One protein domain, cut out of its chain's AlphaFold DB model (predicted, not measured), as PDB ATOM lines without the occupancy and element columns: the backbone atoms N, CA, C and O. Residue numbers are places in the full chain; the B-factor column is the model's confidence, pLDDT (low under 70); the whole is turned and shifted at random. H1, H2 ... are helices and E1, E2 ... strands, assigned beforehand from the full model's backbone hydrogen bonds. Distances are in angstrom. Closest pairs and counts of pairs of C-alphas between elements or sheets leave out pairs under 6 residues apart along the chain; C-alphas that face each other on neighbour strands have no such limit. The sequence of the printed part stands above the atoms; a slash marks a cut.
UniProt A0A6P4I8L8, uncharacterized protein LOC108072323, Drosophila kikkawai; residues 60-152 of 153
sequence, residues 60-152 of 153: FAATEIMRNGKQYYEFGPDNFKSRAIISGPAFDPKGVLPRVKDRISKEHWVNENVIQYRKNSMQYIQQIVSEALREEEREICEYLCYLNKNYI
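AT A GLANCE: This is residues 60 to 152 of the 153 residues of the protein "uncharacterized protein LOC108072323" of Drosophila kikkawai (UniProt A0A6P4I8L8). A small, twisted sheet of four antiparallel strands has two helices over one of its faces: the short H1, and the much longer H2, whose residues 122 to 137 pack on the sheet. H2 then runs on past this body, and residues 141 to 152 stick out as an arm that gives the model much of its length. The printed part has 93 residues, with elements in the order E1, E2, E3, H1, E4, H2; across the sheet the order is E3, E1, E2, E4, and the class is mixed, helices and strands. It is only just loose, close to compact, with a radius of gyration of the C-alphas of 15.2 A, and it spans 58 by 27 by 21 A.

IN THESE COORDINATES: Find C-alpha 60 at (-39.744, -43.732, 32.750); from there E1, residues 60 to 67, runs 22.1 A. E2, residues 70 to 77, comes back over 22.7 A. E3 follows at residues 84 to 89, then H1 at residues 93 to 101, 13.2 A long. E4 is residues 114 to 117. H2 begins at C-alpha 122, at (-28.821, -33.834, 26.948), and reaches C-alpha 151 at (-43.333, -59.105, 58.512), 43.0 A away.

HOW THE PARTS SIT: Start with the hairpin E1 and E2, where N 63 and O 74 are 2.8 A apart, within hydrogen-bond range. Beside E1 look for the edge strand E3, with N 62 and O 86 at 3.0 A; beside E2 look for the edge strand E4, with N 73 and O 115 at 3.0 A. E3 and E4 are apart. H1 and H2 are on the same face of the sheet. H1 lies over E2, along the strands, at a height of 8.2 A over the sheet; its closest C-alphas to E2 are those of Pro 93 and Pro 77, 5.5 A. H2 lies over E1, also along the strands, at a height of 9.3 A, and its closest C-alphas to E3 are those of Gln 126 and Ile 86, 5.9 A. H1 and H2 touch, H2 with residues 128 to 136 alone, at a steep tilt of 56 degrees, opposite ways; the C-alphas of Arg 99 and Ala 132 are closest, 5.5 A. In H2 every O i to N i+4 pair is within hydrogen-bond range; in H1 2 of 5 are, beside 5 of 6 O i to N i+3 pairs.

THE WHOLE: The C-alphas farthest apart are those of Asn 68 and Ile 152, 58.0 A. Without residues 141 to 152, which stand free, the body spans 40 by 27 by 21 A. The printed part has no cut; the link from H1 to E4, residues 102 to 113, is long. Mean pLDDT of the printed part is 90.5, and residues 82, 151 and 152 are under 70.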
ATOM      1  N   PHE A  60     -39.677 -45.153  33.040       94.88
ATOM      2  CA  PHE A  60     -39.744 -43.732  32.750       94.88
ATOM      3  C   PHE A  60     -38.561 -43.338  31.871       94.88
ATOM      4  O   PHE A  60     -37.416 -43.721  32.127       94.88
ATOM      5  N   ALA A  61     -38.837 -42.564  30.829       95.44
ATOM      6  CA  ALA A  61     -37.851 -42.131  29.860       95.44
ATOM      7  C   ALA A  61     -37.913 -40.625  29.614       95.44
ATOM      8  O   ALA A  61     -38.957 -39.979  29.733       95.44
ATOM      9  N   ALA A  62     -36.769 -40.091  29.192       95.88
ATOM     10  CA  ALA A  62     -36.699 -38.813  28.504       95.88
ATOM     11  C   ALA A  62     -36.316 -39.054  27.047       95.88
ATOM     12  O   ALA A  62     -35.289 -39.668  26.751       95.88
ATOM     13  N   THR A  63     -37.144 -38.553  26.139       95.12
ATOM     14  CA  THR A  63     -36.977 -38.699  24.694       95.12
ATOM     15  C   THR A  63     -36.603 -37.365  24.080       95.12
ATOM     16  O   THR A  63     -37.268 -36.355  24.305       95.12
ATOM     17  N   GLU A  64     -35.548 -37.358  23.273       92.81
ATOM     18  CA  GLU A  64     -35.149 -36.167  22.535       92.81
ATOM     19  C   GLU A  64     -35.991 -35.985  21.266       92.81
ATOM     20  O   GLU A  64     -36.180 -36.898  20.454       92.81
ATOM     21  N   ILE A  65     -36.476 -34.758  21.073       91.44
ATOM     22  CA  ILE A  65     -37.294 -34.364  19.933       91.44
ATOM     23  C   ILE A  65     -36.692 -33.108  19.299       91.44
ATOM     24  O   ILE A  65     -36.631 -32.041  19.906       91.44
ATOM     25  N   MET A  66     -36.318 -33.206  18.025       90.12
ATOM     26  CA  MET A  66     -35.914 -32.054  17.217       90.12
ATOM     27  C   MET A  66     -37.093 -31.575  16.365       90.12
ATOM     28  O   MET A  66     -37.620 -32.335  15.551       90.12
ATOM     29  N   ARG A  67     -37.509 -30.312  16.527       89.19
ATOM     30  CA  ARG A  67     -38.556 -29.671  15.703       89.19
ATOM     31  C   ARG A  67     -38.144 -28.252  15.330       89.19
ATOM     32  O   ARG A  67     -37.809 -27.456  16.203       89.19
ATOM     33  N   ASN A  68     -38.185 -27.922  14.039       89.00
ATOM     34  CA  ASN A  68     -37.865 -26.586  13.507       89.00
ATOM     35  C   ASN A  68     -36.515 -26.028  14.013       89.00
ATOM     36  O   ASN A  68     -36.415 -24.868  14.403       89.00
ATOM     37  N   GLY A  69     -35.484 -26.878  14.086       86.75
ATOM     38  CA  GLY A  69     -34.142 -26.503  14.557       86.75
ATOM     39  C   GLY A  69     -34.005 -26.279  16.071       86.75
ATOM     40  O   GLY A  69     -32.893 -26.013  16.537       86.75
ATOM     41  N   LYS A  70     -35.098 -26.416  16.833       91.00
ATOM     42  CA  LYS A  70     -35.140 -26.360  18.299       91.00
ATOM     43  C   LYS A  70     -35.143 -27.771  18.895       91.00
ATOM     44  O   LYS A  70     -35.666 -28.705  18.282       91.00
ATOM     45  N   GLN A  71     -34.563 -27.890  20.086       92.44
ATOM     46  CA  GLN A  71     -34.437 -29.134  20.837       92.44
ATOM     47  C   GLN A  71     -35.457 -29.153  21.973       92.44
ATOM     48  O   GLN A  71     -35.566 -28.198  22.747       92.44
ATOM     49  N   TYR A  72     -36.215 -30.240  22.030       94.50
ATOM     50  CA  TYR A  72     -37.236 -30.501  23.028       94.50
ATOM     51  C   TYR A  72     -36.959 -31.844  23.683       94.50
ATOM     52  O   TYR A  72     -36.372 -32.736  23.064       94.50
ATOM     53  N   TYR A  73     -37.433 -31.990  24.911       94.94
ATOM     54  CA  TYR A  73     -37.411 -33.260  25.616       94.94
ATOM     55  C   TYR A  73     -38.814 -33.580  26.097       94.94
ATOM     56  O   TYR A  73     -39.474 -32.729  26.692       94.94
ATOM     57  N   GLU A  74     -39.261 -34.790  25.793       95.19
ATOM     58  CA  GLU A  74     -40.525 -35.345  26.258       95.19
ATOM     59  C   GLU A  74     -40.253 -36.363  27.358       95.19
ATOM     60  O   GLU A  74     -39.384 -37.224  27.215       95.19
ATOM     61  N   PHE A  75     -41.008 -36.256  28.443       95.56
ATOM     62  CA  PHE A  75     -40.922 -37.114  29.614       95.56
ATOM     63  C   PHE A  75     -42.157 -38.009  29.713       95.56
ATOM     64  O   PHE A  75     -43.277 -37.561  29.452       95.56
ATOM     65  N   GLY A  76     -41.983 -39.257  30.134       94.38
ATOM     66  CA  GLY A  76     -43.114 -40.146  30.381       94.38
ATOM     67  C   GLY A  76     -42.747 -41.621  30.325       94.38
ATOM     68  O   GLY A  76     -41.562 -41.955  30.382       94.38
ATOM     69  N   PRO A  77     -43.757 -42.500  30.212       92.69
ATOM     70  CA  PRO A  77     -43.535 -43.927  30.045       92.69
ATOM     71  C   PRO A  77     -42.626 -44.211  28.848       92.69
ATOM     72  O   PRO A  77     -42.818 -43.645  27.765       92.69
ATOM     73  N   ASP A  78     -41.642 -45.085  29.038       89.69
ATOM     74  CA  ASP A  78     -40.791 -45.521  27.941       89.69
ATOM     75  C   ASP A  78     -41.617 -46.320  26.931       89.69
ATOM     76  O   ASP A  78     -42.351 -47.245  27.271       89.69
ATOM     77  N   ASN A  79     -41.490 -45.951  25.662       81.62
ATOM     78  CA  ASN A  79     -42.121 -46.636  24.541       81.62
ATOM     79  C   ASN A  79     -41.098 -47.395  23.683       81.62
ATOM     80  O   ASN A  79     -41.408 -47.750  22.544       81.62
ATOM     81  N   PHE A  80     -39.884 -47.603  24.209       74.56
ATOM     82  CA  PHE A  80     -38.771 -48.320  23.585       74.56
ATOM     83  C   PHE A  80     -38.368 -47.760  22.212       74.56
ATOM     84  O   PHE A  80     -37.807 -48.458  21.364       74.56
ATOM     85  N   LYS A  81     -38.648 -46.478  21.957       72.31
ATOM     86  CA  LYS A  81     -38.237 -45.819  20.715       72.31
ATOM     87  C   LYS A  81     -36.762 -45.437  20.785       72.31
ATOM     88  O   LYS A  81     -36.269 -44.987  21.814       72.31
ATOM     89  N   SER A  82     -36.075 -45.490  19.641       69.25
ATOM     90  CA  SER A  82     -34.619 -45.264  19.530       69.25
ATOM     91  C   SER A  82     -34.126 -43.844  19.880       69.25
ATOM     92  O   SER A  82     -32.982 -43.507  19.585       69.25
ATOM     93  N   ARG A  83     -34.985 -42.976  20.424       84.00
ATOM     94  CA  ARG A  83     -34.689 -41.570  20.746       84.00
ATOM     95  C   ARG A  83     -34.712 -41.277  22.246       84.00
ATOM     96  O   ARG A  83     -34.542 -40.119  22.631       84.00
ATOM     97  N   ALA A  84     -34.929 -42.293  23.080       91.06
ATOM     98  CA  ALA A  84     -34.741 -42.161  24.515       91.06
ATOM     99  C   ALA A  84     -33.264 -41.846  24.795       91.06
ATOM    100  O   ALA A  84     -32.374 -42.623  24.451       91.06
ATOM    101  N   ILE A  85     -33.000 -40.688  25.401       93.62
ATOM    102  CA  ILE A  85     -31.654 -40.309  25.853       93.62
ATOM    103  C   ILE A  85     -31.331 -40.939  27.208       93.62
ATOM    104  O   ILE A  85     -30.165 -41.107  27.554       93.62
ATOM    105  N   ILE A  86     -32.356 -41.287  27.980       94.19
ATOM    106  CA  ILE A  86     -32.265 -42.059  29.215       94.19
ATOM    107  C   ILE A  86     -33.597 -42.769  29.435       94.19
ATOM    108  O   ILE A  86     -34.658 -42.234  29.106       94.19
ATOM    109  N   SER A  87     -33.516 -43.971  29.989       93.12
ATOM    110  CA  SER A  87     -34.651 -44.796  30.375       93.12
ATOM    111  C   SER A  87     -34.260 -45.592  31.611       93.12
ATOM    112  O   SER A  87     -33.173 -46.177  31.645       93.12
ATOM    113  N   GLY A  88     -35.135 -45.630  32.609       90.50
ATOM    114  CA  GLY A  88     -34.931 -46.416  33.820       90.50
ATOM    115  C   GLY A  88     -36.226 -47.056  34.313       90.50
ATOM    116  O   GLY A  88     -37.306 -46.613  33.919       90.50
ATOM    117  N   PRO A  89     -36.117 -48.116  35.131       89.31
ATOM    118  CA  PRO A  89     -37.275 -48.753  35.747       89.31
ATOM    119  C   PRO A  89     -37.998 -47.758  36.658       89.31
ATOM    120  O   PRO A  89     -37.344 -47.030  37.398       89.31
ATOM    121  N   ALA A  90     -39.326 -47.741  36.589       90.31
ATOM    122  CA  ALA A  90     -40.183 -46.933  37.447       90.31
ATOM    123  C   ALA A  90     -41.465 -47.707  37.758       90.31
ATOM    124  O   ALA A  90     -42.059 -48.305  36.862       90.31
ATOM    125  N   PHE A  91     -41.893 -47.710  39.020       84.69
ATOM    126  CA  PHE A  91     -43.107 -48.434  39.419       84.69
ATOM    127  C   PHE A  91     -44.356 -47.635  39.062       84.69
ATOM    128  O   PHE A  91     -45.363 -48.216  38.664       84.69
ATOM    129  N   ASP A  92     -44.264 -46.308  39.162       88.38
ATOM    130  CA  ASP A  92     -45.236 -45.378  38.600       88.38
ATOM    131  C   ASP A  92     -44.502 -44.320  37.760       88.38
ATOM    132  O   ASP A  92     -44.113 -43.263  38.270       88.38
ATOM    133  N   PRO A  93     -44.332 -44.543  36.441       91.00
ATOM    134  CA  PRO A  93     -43.678 -43.573  35.568       91.00
ATOM    135  C   PRO A  93     -44.341 -42.191  35.589       91.00
ATOM    136  O   PRO A  93     -43.669 -41.179  35.390       91.00
ATOM    137  N   LYS A  94     -45.656 -42.103  35.833       91.38
ATOM    138  CA  LYS A  94     -46.333 -40.801  35.948       91.38
ATOM    139  C   LYS A  94     -45.956 -40.102  37.254       91.38
ATOM    140  O   LYS A  94     -45.787 -38.884  37.248       91.38
ATOM    141  N   GLY A  95     -45.759 -40.863  38.327       90.75
ATOM    142  CA  GLY A  95     -45.275 -40.403  39.630       90.75
ATOM    143  C   GLY A  95     -43.835 -39.872  39.630       90.75
ATOM    144  O   GLY A  95     -43.471 -39.086  40.507       90.75
ATOM    145  N   VAL A  96     -43.026 -40.205  38.619       94.69
ATOM    146  CA  VAL A  96     -41.670 -39.647  38.445       94.69
ATOM    147  C   VAL A  96     -41.700 -38.223  37.868       94.69
ATOM    148  O   VAL A  96     -40.851 -37.393  38.201       94.69
ATOM    149  N   LEU A  97     -42.694 -37.887  37.036       95.69
ATOM    150  CA  LEU A  97     -42.768 -36.587  36.355       95.69
ATOM    151  C   LEU A  97     -42.780 -35.373  37.312       95.69
ATOM    152  O   LEU A  97     -42.063 -34.411  37.025       95.69
ATOM    153  N   PRO A  98     -43.525 -35.366  38.438       95.25
ATOM    154  CA  PRO A  98     -43.446 -34.291  39.432       95.25
ATOM    155  C   PRO A  98     -42.020 -34.034  39.938       95.25
ATOM    156  O   PRO A  98     -41.580 -32.890  39.967       95.25
ATOM    157  N   ARG A  99     -41.249 -35.094  40.209       94.94
ATOM    158  CA  ARG A  99     -39.855 -34.991  40.677       94.94
ATOM    159  C   ARG A  99     -38.946 -34.341  39.634       94.94
ATOM    160  O   ARG A  99     -38.005 -33.627  39.978       94.94
ATOM    161  N   VAL A 100     -39.217 -34.583  38.352       96.69
ATOM    162  CA  VAL A 100     -38.525 -33.910  37.242       96.69
ATOM    163  C   VAL A 100     -38.950 -32.443  37.152       96.69
ATOM    164  O   VAL A 100     -38.098 -31.571  36.981       96.69
ATOM    165  N   LYS A 101     -40.248 -32.148  37.306       95.81
ATOM    166  CA  LYS A 101     -40.789 -30.778  37.306       95.81
ATOM    167  C   LYS A 101     -40.176 -29.907  38.393       95.81
ATOM    168  O   LYS A 101     -39.828 -28.766  38.104       95.81
ATOM    169  N   ASP A 102     -39.965 -30.451  39.583       95.69
ATOM    170  CA  ASP A 102     -39.383 -29.712  40.707       95.69
ATOM    171  C   ASP A 102     -37.918 -29.299  40.470       95.69
ATOM    172  O   ASP A 102     -37.418 -28.373  41.107       95.69
ATOM    173  N   ARG A 103     -37.233 -29.941  39.515       95.31
ATOM    174  CA  ARG A 103     -35.827 -29.679  39.165       95.31
ATOM    175  C   ARG A 103     -35.641 -28.776  37.948       95.31
ATOM    176  O   ARG A 103     -34.521 -28.337  37.690       95.31
ATOM    177  N   ILE A 104     -36.700 -28.514  37.181       95.06
ATOM    178  CA  ILE A 104     -36.634 -27.738  35.937       95.06
ATOM    179  C   ILE A 104     -37.495 -26.489  36.066       95.06
ATOM    180  O   ILE A 104     -38.707 -26.574  36.260       95.06
ATOM    181  N   SER A 105     -36.882 -25.322  35.866       93.75
ATOM    182  CA  SER A 105     -37.570 -24.030  35.909       93.75
ATOM    183  C   SER A 105     -38.817 -24.000  35.021       93.75
ATOM    184  O   SER A 105     -38.794 -24.441  33.869       93.75
ATOM    185  N   LYS A 106     -39.902 -23.412  35.545       93.44
ATOM    186  CA  LYS A 106     -41.222 -23.330  34.889       93.44
ATOM    187  C   LYS A 106     -41.167 -22.740  33.472       93.44
ATOM    188  O   LYS A 106     -41.942 -23.150  32.621       93.44
ATOM    189  N   GLU A 107     -40.231 -21.831  33.211       94.56
ATOM    190  CA  GLU A 107     -40.014 -21.181  31.909       94.56
ATOM    191  C   GLU A 107     -39.613 -22.126  30.766       94.56
ATOM    192  O   GLU A 107     -39.793 -21.786  29.598       94.56
ATOM    193  N   HIS A 108     -39.076 -23.309  31.077       94.25
ATOM    194  CA  HIS A 108     -38.680 -24.284  30.061       94.25
ATOM    195  C   HIS A 108     -39.832 -25.187  29.619       94.25
ATOM    196  O   HIS A 108     -39.722 -25.839  28.581       94.25
ATOM    197  N   TRP A 109     -40.925 -25.243  30.379       96.19
ATOM    198  CA  TRP A 109     -42.055 -26.123  30.097       96.19
ATOM    199  C   TRP A 109     -42.946 -25.519  29.014       96.19
ATOM    200  O   TRP A 109     -43.502 -24.436  29.173       96.19
ATOM    201  N   VAL A 110     -43.089 -26.240  27.903       95.38
ATOM    202  CA  VAL A 110     -43.978 -25.861  26.790       95.38
ATOM    203  C   VAL A 110     -45.283 -26.654  26.801       95.38
ATOM    204  O   VAL A 110     -46.253 -26.253  26.164       95.38
ATOM    205  N   ASN A 111     -45.302 -27.782  27.512       93.94
ATOM    206  CA  ASN A 111     -46.483 -28.595  27.778       93.94
ATOM    207  C   ASN A 111     -46.321 -29.311  29.132       93.94
ATOM    208  O   ASN A 111     -45.300 -29.160  29.797       93.94
ATOM    209  N   GLU A 112     -47.298 -30.129  29.527       94.06
ATOM    210  CA  GLU A 112     -47.298 -30.876  30.785       94.06
ATOM    211  C   GLU A 112     -46.060 -31.759  30.975       94.06
ATOM    212  O   GLU A 112     -45.548 -31.858  32.087       94.06
ATOM    213  N   ASN A 113     -45.583 -32.400  29.913       95.81
ATOM    214  CA  ASN A 113     -44.478 -33.352  29.951       95.81
ATOM    215  C   ASN A 113     -43.382 -33.026  28.925       95.81
ATOM    216  O   ASN A 113     -42.527 -33.864  28.653       95.81
ATOM    217  N   VAL A 114     -43.410 -31.824  28.341       96.00
ATOM    218  CA  VAL A 114     -42.457 -31.408  27.308       96.00
ATOM    219  C   VAL A 114     -41.786 -30.110  27.707       96.00
ATOM    220  O   VAL A 114     -42.451 -29.117  28.016       96.00
ATOM    221  N   ILE A 115     -40.461 -30.103  27.610       95.88
ATOM    222  CA  ILE A 115     -39.643 -28.906  27.780       95.88
ATOM    223  C   ILE A 115     -38.980 -28.506  26.467       95.88
ATOM    224  O   ILE A 115     -38.670 -29.346  25.620       95.88
ATOM    225  N   GLN A 116     -38.709 -27.216  26.329       95.50
ATOM    226  CA  GLN A 116     -37.784 -26.679  25.343       95.50
ATOM    227  C   GLN A 116     -36.525 -26.204  26.066       95.50
ATOM    228  O   GLN A 116     -36.598 -25.411  27.005       95.50
ATOM    229  N   TYR A 117     -35.357 -26.637  25.594       90.38
ATOM    230  CA  TYR A 117     -34.086 -26.252  26.200       90.38
ATOM    231  C   TYR A 117     -33.048 -25.864  25.141       90.38
ATOM    232  O   TYR A 117     -33.256 -26.023  23.934       90.38
ATOM    233  N   ARG A 118     -31.922 -25.293  25.586       87.69
ATOM    234  CA  ARG A 118     -30.793 -24.963  24.700       87.69
ATOM    235  C   ARG A 118     -30.182 -26.220  24.084       87.69
ATOM    236  O   ARG A 118     -30.238 -27.301  24.678       87.69
ATOM    237  N   LYS A 119     -29.537 -26.049  22.925       78.12
ATOM    238  CA  LYS A 119     -28.800 -27.137  22.278       78.12
ATOM    239  C   LYS A 119     -27.740 -27.727  23.215       78.12
ATOM    240  O   LYS A 119     -27.145 -26.985  23.996       78.12
ATOM    241  N   ASN A 120     -27.507 -29.036  23.117       82.12
ATOM    242  CA  ASN A 120     -26.505 -29.788  23.895       82.12
ATOM    243  C   ASN A 120     -26.777 -29.867  25.408       82.12
ATOM    244  O   ASN A 120     -25.854 -29.943  26.213       82.12
ATOM    245  N   SER A 121     -28.045 -29.861  25.812       89.25
ATOM    246  CA  SER A 121     -28.446 -30.019  27.218       89.25
ATOM    247  C   SER A 121     -28.750 -31.455  27.631       89.25
ATOM    248  O   SER A 121     -29.108 -31.693  28.780       89.25
ATOM    249  N   MET A 122     -28.541 -32.416  26.731       92.44
ATOM    250  CA  MET A 122     -28.821 -33.834  26.948       92.44
ATOM    251  C   MET A 122     -28.249 -34.351  28.273       92.44
ATOM    252  O   MET A 122     -28.996 -34.926  29.051       92.44
ATOM    253  N   GLN A 123     -26.974 -34.087  28.573       94.38
ATOM    254  CA  GLN A 123     -26.338 -34.543  29.819       94.38
ATOM    255  C   GLN A 123     -27.030 -33.997  31.075       94.38
ATOM    256  O   GLN A 123     -27.219 -34.721  32.047       94.38
ATOM    257  N   TYR A 124     -27.456 -32.734  31.036       94.56
ATOM    258  CA  TYR A 124     -28.183 -32.106  32.137       94.56
ATOM    259  C   TYR A 124     -29.561 -32.751  32.337       94.56
ATOM    260  O   TYR A 124     -29.941 -33.070  33.461       94.56
ATOM    261  N   ILE A 125     -30.278 -33.028  31.243       95.81
ATOM    262  CA  ILE A 125     -31.569 -33.725  31.302       95.81
ATOM    263  C   ILE A 125     -31.403 -35.170  31.787       95.81
ATOM    264  O   ILE A 125     -32.171 -35.617  32.636       95.81
ATOM    265  N   GLN A 126     -30.380 -35.885  31.313       96.38
ATOM    266  CA  GLN A 126     -30.057 -37.233  31.789       96.38
ATOM    267  C   GLN A 126     -29.781 -37.246  33.295       96.38
ATOM    268  O   GLN A 126     -30.269 -38.132  33.994       96.38
ATOM    269  N   GLN A 127     -29.042 -36.255  33.801       97.06
ATOM    270  CA  GLN A 127     -28.760 -36.131  35.227       97.06
ATOM    271  C   GLN A 127     -30.045 -35.919  36.039       97.06
ATOM    272  O   GLN A 127     -30.283 -36.667  36.982       97.06
ATOM    273  N   ILE A 128     -30.894 -34.965  35.642       96.62
ATOM    274  CA  ILE A 128     -32.171 -34.692  36.324       96.62
ATOM    275  C   ILE A 128     -33.037 -35.951  36.405       96.62
ATOM    276  O   ILE A 128     -33.571 -36.279  37.463       96.62
ATOM    277  N   VAL A 129     -33.172 -36.668  35.288       96.56
ATOM    278  CA  VAL A 129     -33.998 -37.878  35.220       96.56
ATOM    279  C   VAL A 129     -33.386 -39.007  36.051       96.56
ATOM    280  O   VAL A 129     -34.111 -39.697  36.760       96.56
ATOM    281  N   SER A 130     -32.059 -39.171  36.024       96.31
ATOM    282  CA  SER A 130     -31.360 -40.156  36.859       96.31
ATOM    283  C   SER A 130     -31.548 -39.886  38.351       96.31
ATOM    284  O   SER A 130     -31.725 -40.824  39.124       96.31
ATOM    285  N   GLU A 131     -31.506 -38.623  38.770       96.56
ATOM    286  CA  GLU A 131     -31.739 -38.242  40.163       96.56
ATOM    287  C   GLU A 131     -33.187 -38.511  40.583       96.56
ATOM    288  O   GLU A 131     -33.400 -39.106  41.636       96.56
ATOM    289  N   ALA A 132     -34.166 -38.156  39.744       95.81
ATOM    290  CA  ALA A 132     -35.581 -38.414  40.014       95.81
ATOM    291  C   ALA A 132     -35.893 -39.917  40.159       95.81
ATOM    292  O   ALA A 132     -36.593 -40.311  41.089       95.81
ATOM    293  N   LEU A 133     -35.330 -40.756  39.283       94.94
ATOM    294  CA  LEU A 133     -35.464 -42.217  39.350       94.94
ATOM    295  C   LEU A 133     -34.824 -42.807  40.614       94.94
ATOM    296  O   LEU A 133     -35.378 -43.702  41.244       94.94
ATOM    297  N   ARG A 134     -33.665 -42.282  41.021       94.00
ATOM    298  CA  ARG A 134     -32.945 -42.757  42.212       94.00
ATOM    299  C   ARG A 134     -33.692 -42.468  43.510       94.00
ATOM    300  O   ARG A 134     -33.513 -43.177  44.498       94.00
ATOM    301  N   GLU A 135     -34.490 -41.405  43.541       92.62
ATOM    302  CA  GLU A 135     -35.360 -41.127  44.683       92.62
ATOM    303  C   GLU A 135     -36.486 -42.156  44.795       92.62
ATOM    304  O   GLU A 135     -36.718 -42.660  45.890       92.62
ATOM    305  N   GLU A 136     -37.127 -42.516  43.680       89.25
ATOM    306  CA  GLU A 136     -38.148 -43.571  43.666       89.25
ATOM    307  C   GLU A 136     -37.540 -44.916  44.099       89.25
ATOM    308  O   GLU A 136     -38.064 -45.582  44.990       89.25
ATOM    309  N   GLU A 137     -36.373 -45.277  43.555       88.44
ATOM    310  CA  GLU A 137     -35.649 -46.497  43.929       88.44
ATOM    311  C   GLU A 137     -35.350 -46.556  45.436       88.44
ATOM    312  O   GLU A 137     -35.552 -47.591  46.080       88.44
ATOM    313  N   ARG A 138     -34.907 -45.437  46.023       90.56
ATOM    314  CA  ARG A 138     -34.647 -45.335  47.464       90.56
ATOM    315  C   ARG A 138     -35.915 -45.560  48.278       90.56
ATOM    316  O   ARG A 138     -35.882 -46.354  49.213       90.56
ATOM    317  N   GLU A 139     -37.005 -44.878  47.941       88.88
ATOM    318  CA  GLU A 139     -38.276 -44.995  48.667       88.88
ATOM    319  C   GLU A 139     -38.804 -46.432  48.654       88.88
ATOM    320  O   GLU A 139     -39.282 -46.939  49.670       88.88
ATOM    321  N   ILE A 140     -38.642 -47.129  47.531       87.44
ATOM    322  CA  ILE A 140     -39.029 -48.533  47.399       87.44
ATOM    323  C   ILE A 140     -38.139 -49.427  48.252       87.44
ATOM    324  O   ILE A 140     -38.644 -50.287  48.973       87.44
ATOM    325  N   CYS A 141     -36.824 -49.209  48.229       87.06
ATOM    326  CA  CYS A 141     -35.903 -49.938  49.094       87.06
ATOM    327  C   CYS A 141     -36.253 -49.741  50.577       87.06
ATOM    328  O   CYS A 141     -36.292 -50.708  51.338       87.06
ATOM    329  N   GLU A 142     -36.537 -48.506  50.995       89.31
ATOM    330  CA  GLU A 142     -36.928 -48.178  52.368       89.31
ATOM    331  C   GLU A 142     -38.249 -48.850  52.757       89.31
ATOM    332  O   GLU A 142     -38.343 -49.444  53.836       89.31
ATOM    333  N   TYR A 143     -39.235 -48.838  51.858       87.12
ATOM    334  CA  TYR A 143     -40.512 -49.515  52.054       87.12
ATOM    335  C   TYR A 143     -40.345 -51.035  52.194       87.12
ATOM    336  O   TYR A 143     -40.863 -51.628  53.141       87.12
ATOM    337  N   LEU A 144     -39.560 -51.673  51.323       85.31
ATOM    338  CA  LEU A 144     -39.253 -53.103  51.415       85.31
ATOM    339  C   LEU A 144     -38.500 -53.440  52.709       85.31
ATOM    340  O   LEU A 144     -38.825 -54.423  53.376       85.31
ATOM    341  N   CYS A 145     -37.539 -52.605  53.120       85.94
ATOM    342  CA  CYS A 145     -36.841 -52.763  54.396       85.94
ATOM    343  C   CYS A 145     -37.800 -52.656  55.587       85.94
ATOM    344  O   CYS A 145     -37.670 -53.414  56.553       85.94
ATOM    345  N   TYR A 146     -38.746 -51.717  55.537       90.50
ATOM    346  CA  TYR A 146     -39.783 -51.570  56.551       90.50
ATOM    347  C   TYR A 146     -40.675 -52.813  56.607       90.50
ATOM    348  O   TYR A 146     -40.872 -53.359  57.692       90.50
ATOM    349  N   LEU A 147     -41.166 -53.296  55.461       86.44
ATOM    350  CA  LEU A 147     -41.970 -54.514  55.400       86.44
ATOM    351  C   LEU A 147     -41.203 -55.696  55.983       86.44
ATOM    352  O   LEU A 147     -41.719 -56.358  56.872       86.44
ATOM    353  N   ASN A 148     -39.951 -55.908  55.578       83.50
ATOM    354  CA  ASN A 148     -39.136 -57.018  56.062       83.50
ATOM    355  C   ASN A 148     -38.974 -57.008  57.594       83.50
ATOM    356  O   ASN A 148     -39.142 -58.032  58.249       83.50
ATOM    357  N   LYS A 149     -38.721 -55.833  58.185       85.75
ATOM    358  CA  LYS A 149     -38.599 -55.676  59.645       85.75
ATOM    359  C   LYS A 149     -39.899 -55.948  60.406       85.75
ATOM    360  O   LYS A 149     -39.838 -56.279  61.585       85.75
ATOM    361  N   ASN A 150     -41.055 -55.756  59.771       83.94
ATOM    362  CA  ASN A 150     -42.362 -55.876  60.421       83.94
ATOM    363  C   ASN A 150     -43.107 -57.177  60.074       83.94
ATOM    364  O   ASN A 150     -43.976 -57.581  60.844       83.94
ATOM    365  N   TYR A 151     -42.773 -57.824  58.953       64.56
ATOM    366  CA  TYR A 151     -43.333 -59.105  58.512       64.56
ATOM    367  C   TYR A 151     -42.520 -60.317  58.981       64.56
ATOM    368  O   TYR A 151     -43.100 -61.385  59.135       64.56
ATOM    369  N   ILE A 152     -41.215 -60.174  59.257       55.00
ATOM    370  CA  ILE A 152     -40.461 -61.189  60.006       55.00
ATOM    371  C   ILE A 152     -40.770 -60.990  61.498       55.00
ATOM    372  O   ILE A 152     -40.033 -60.322  62.226       55.00
TER     373      ILE A 152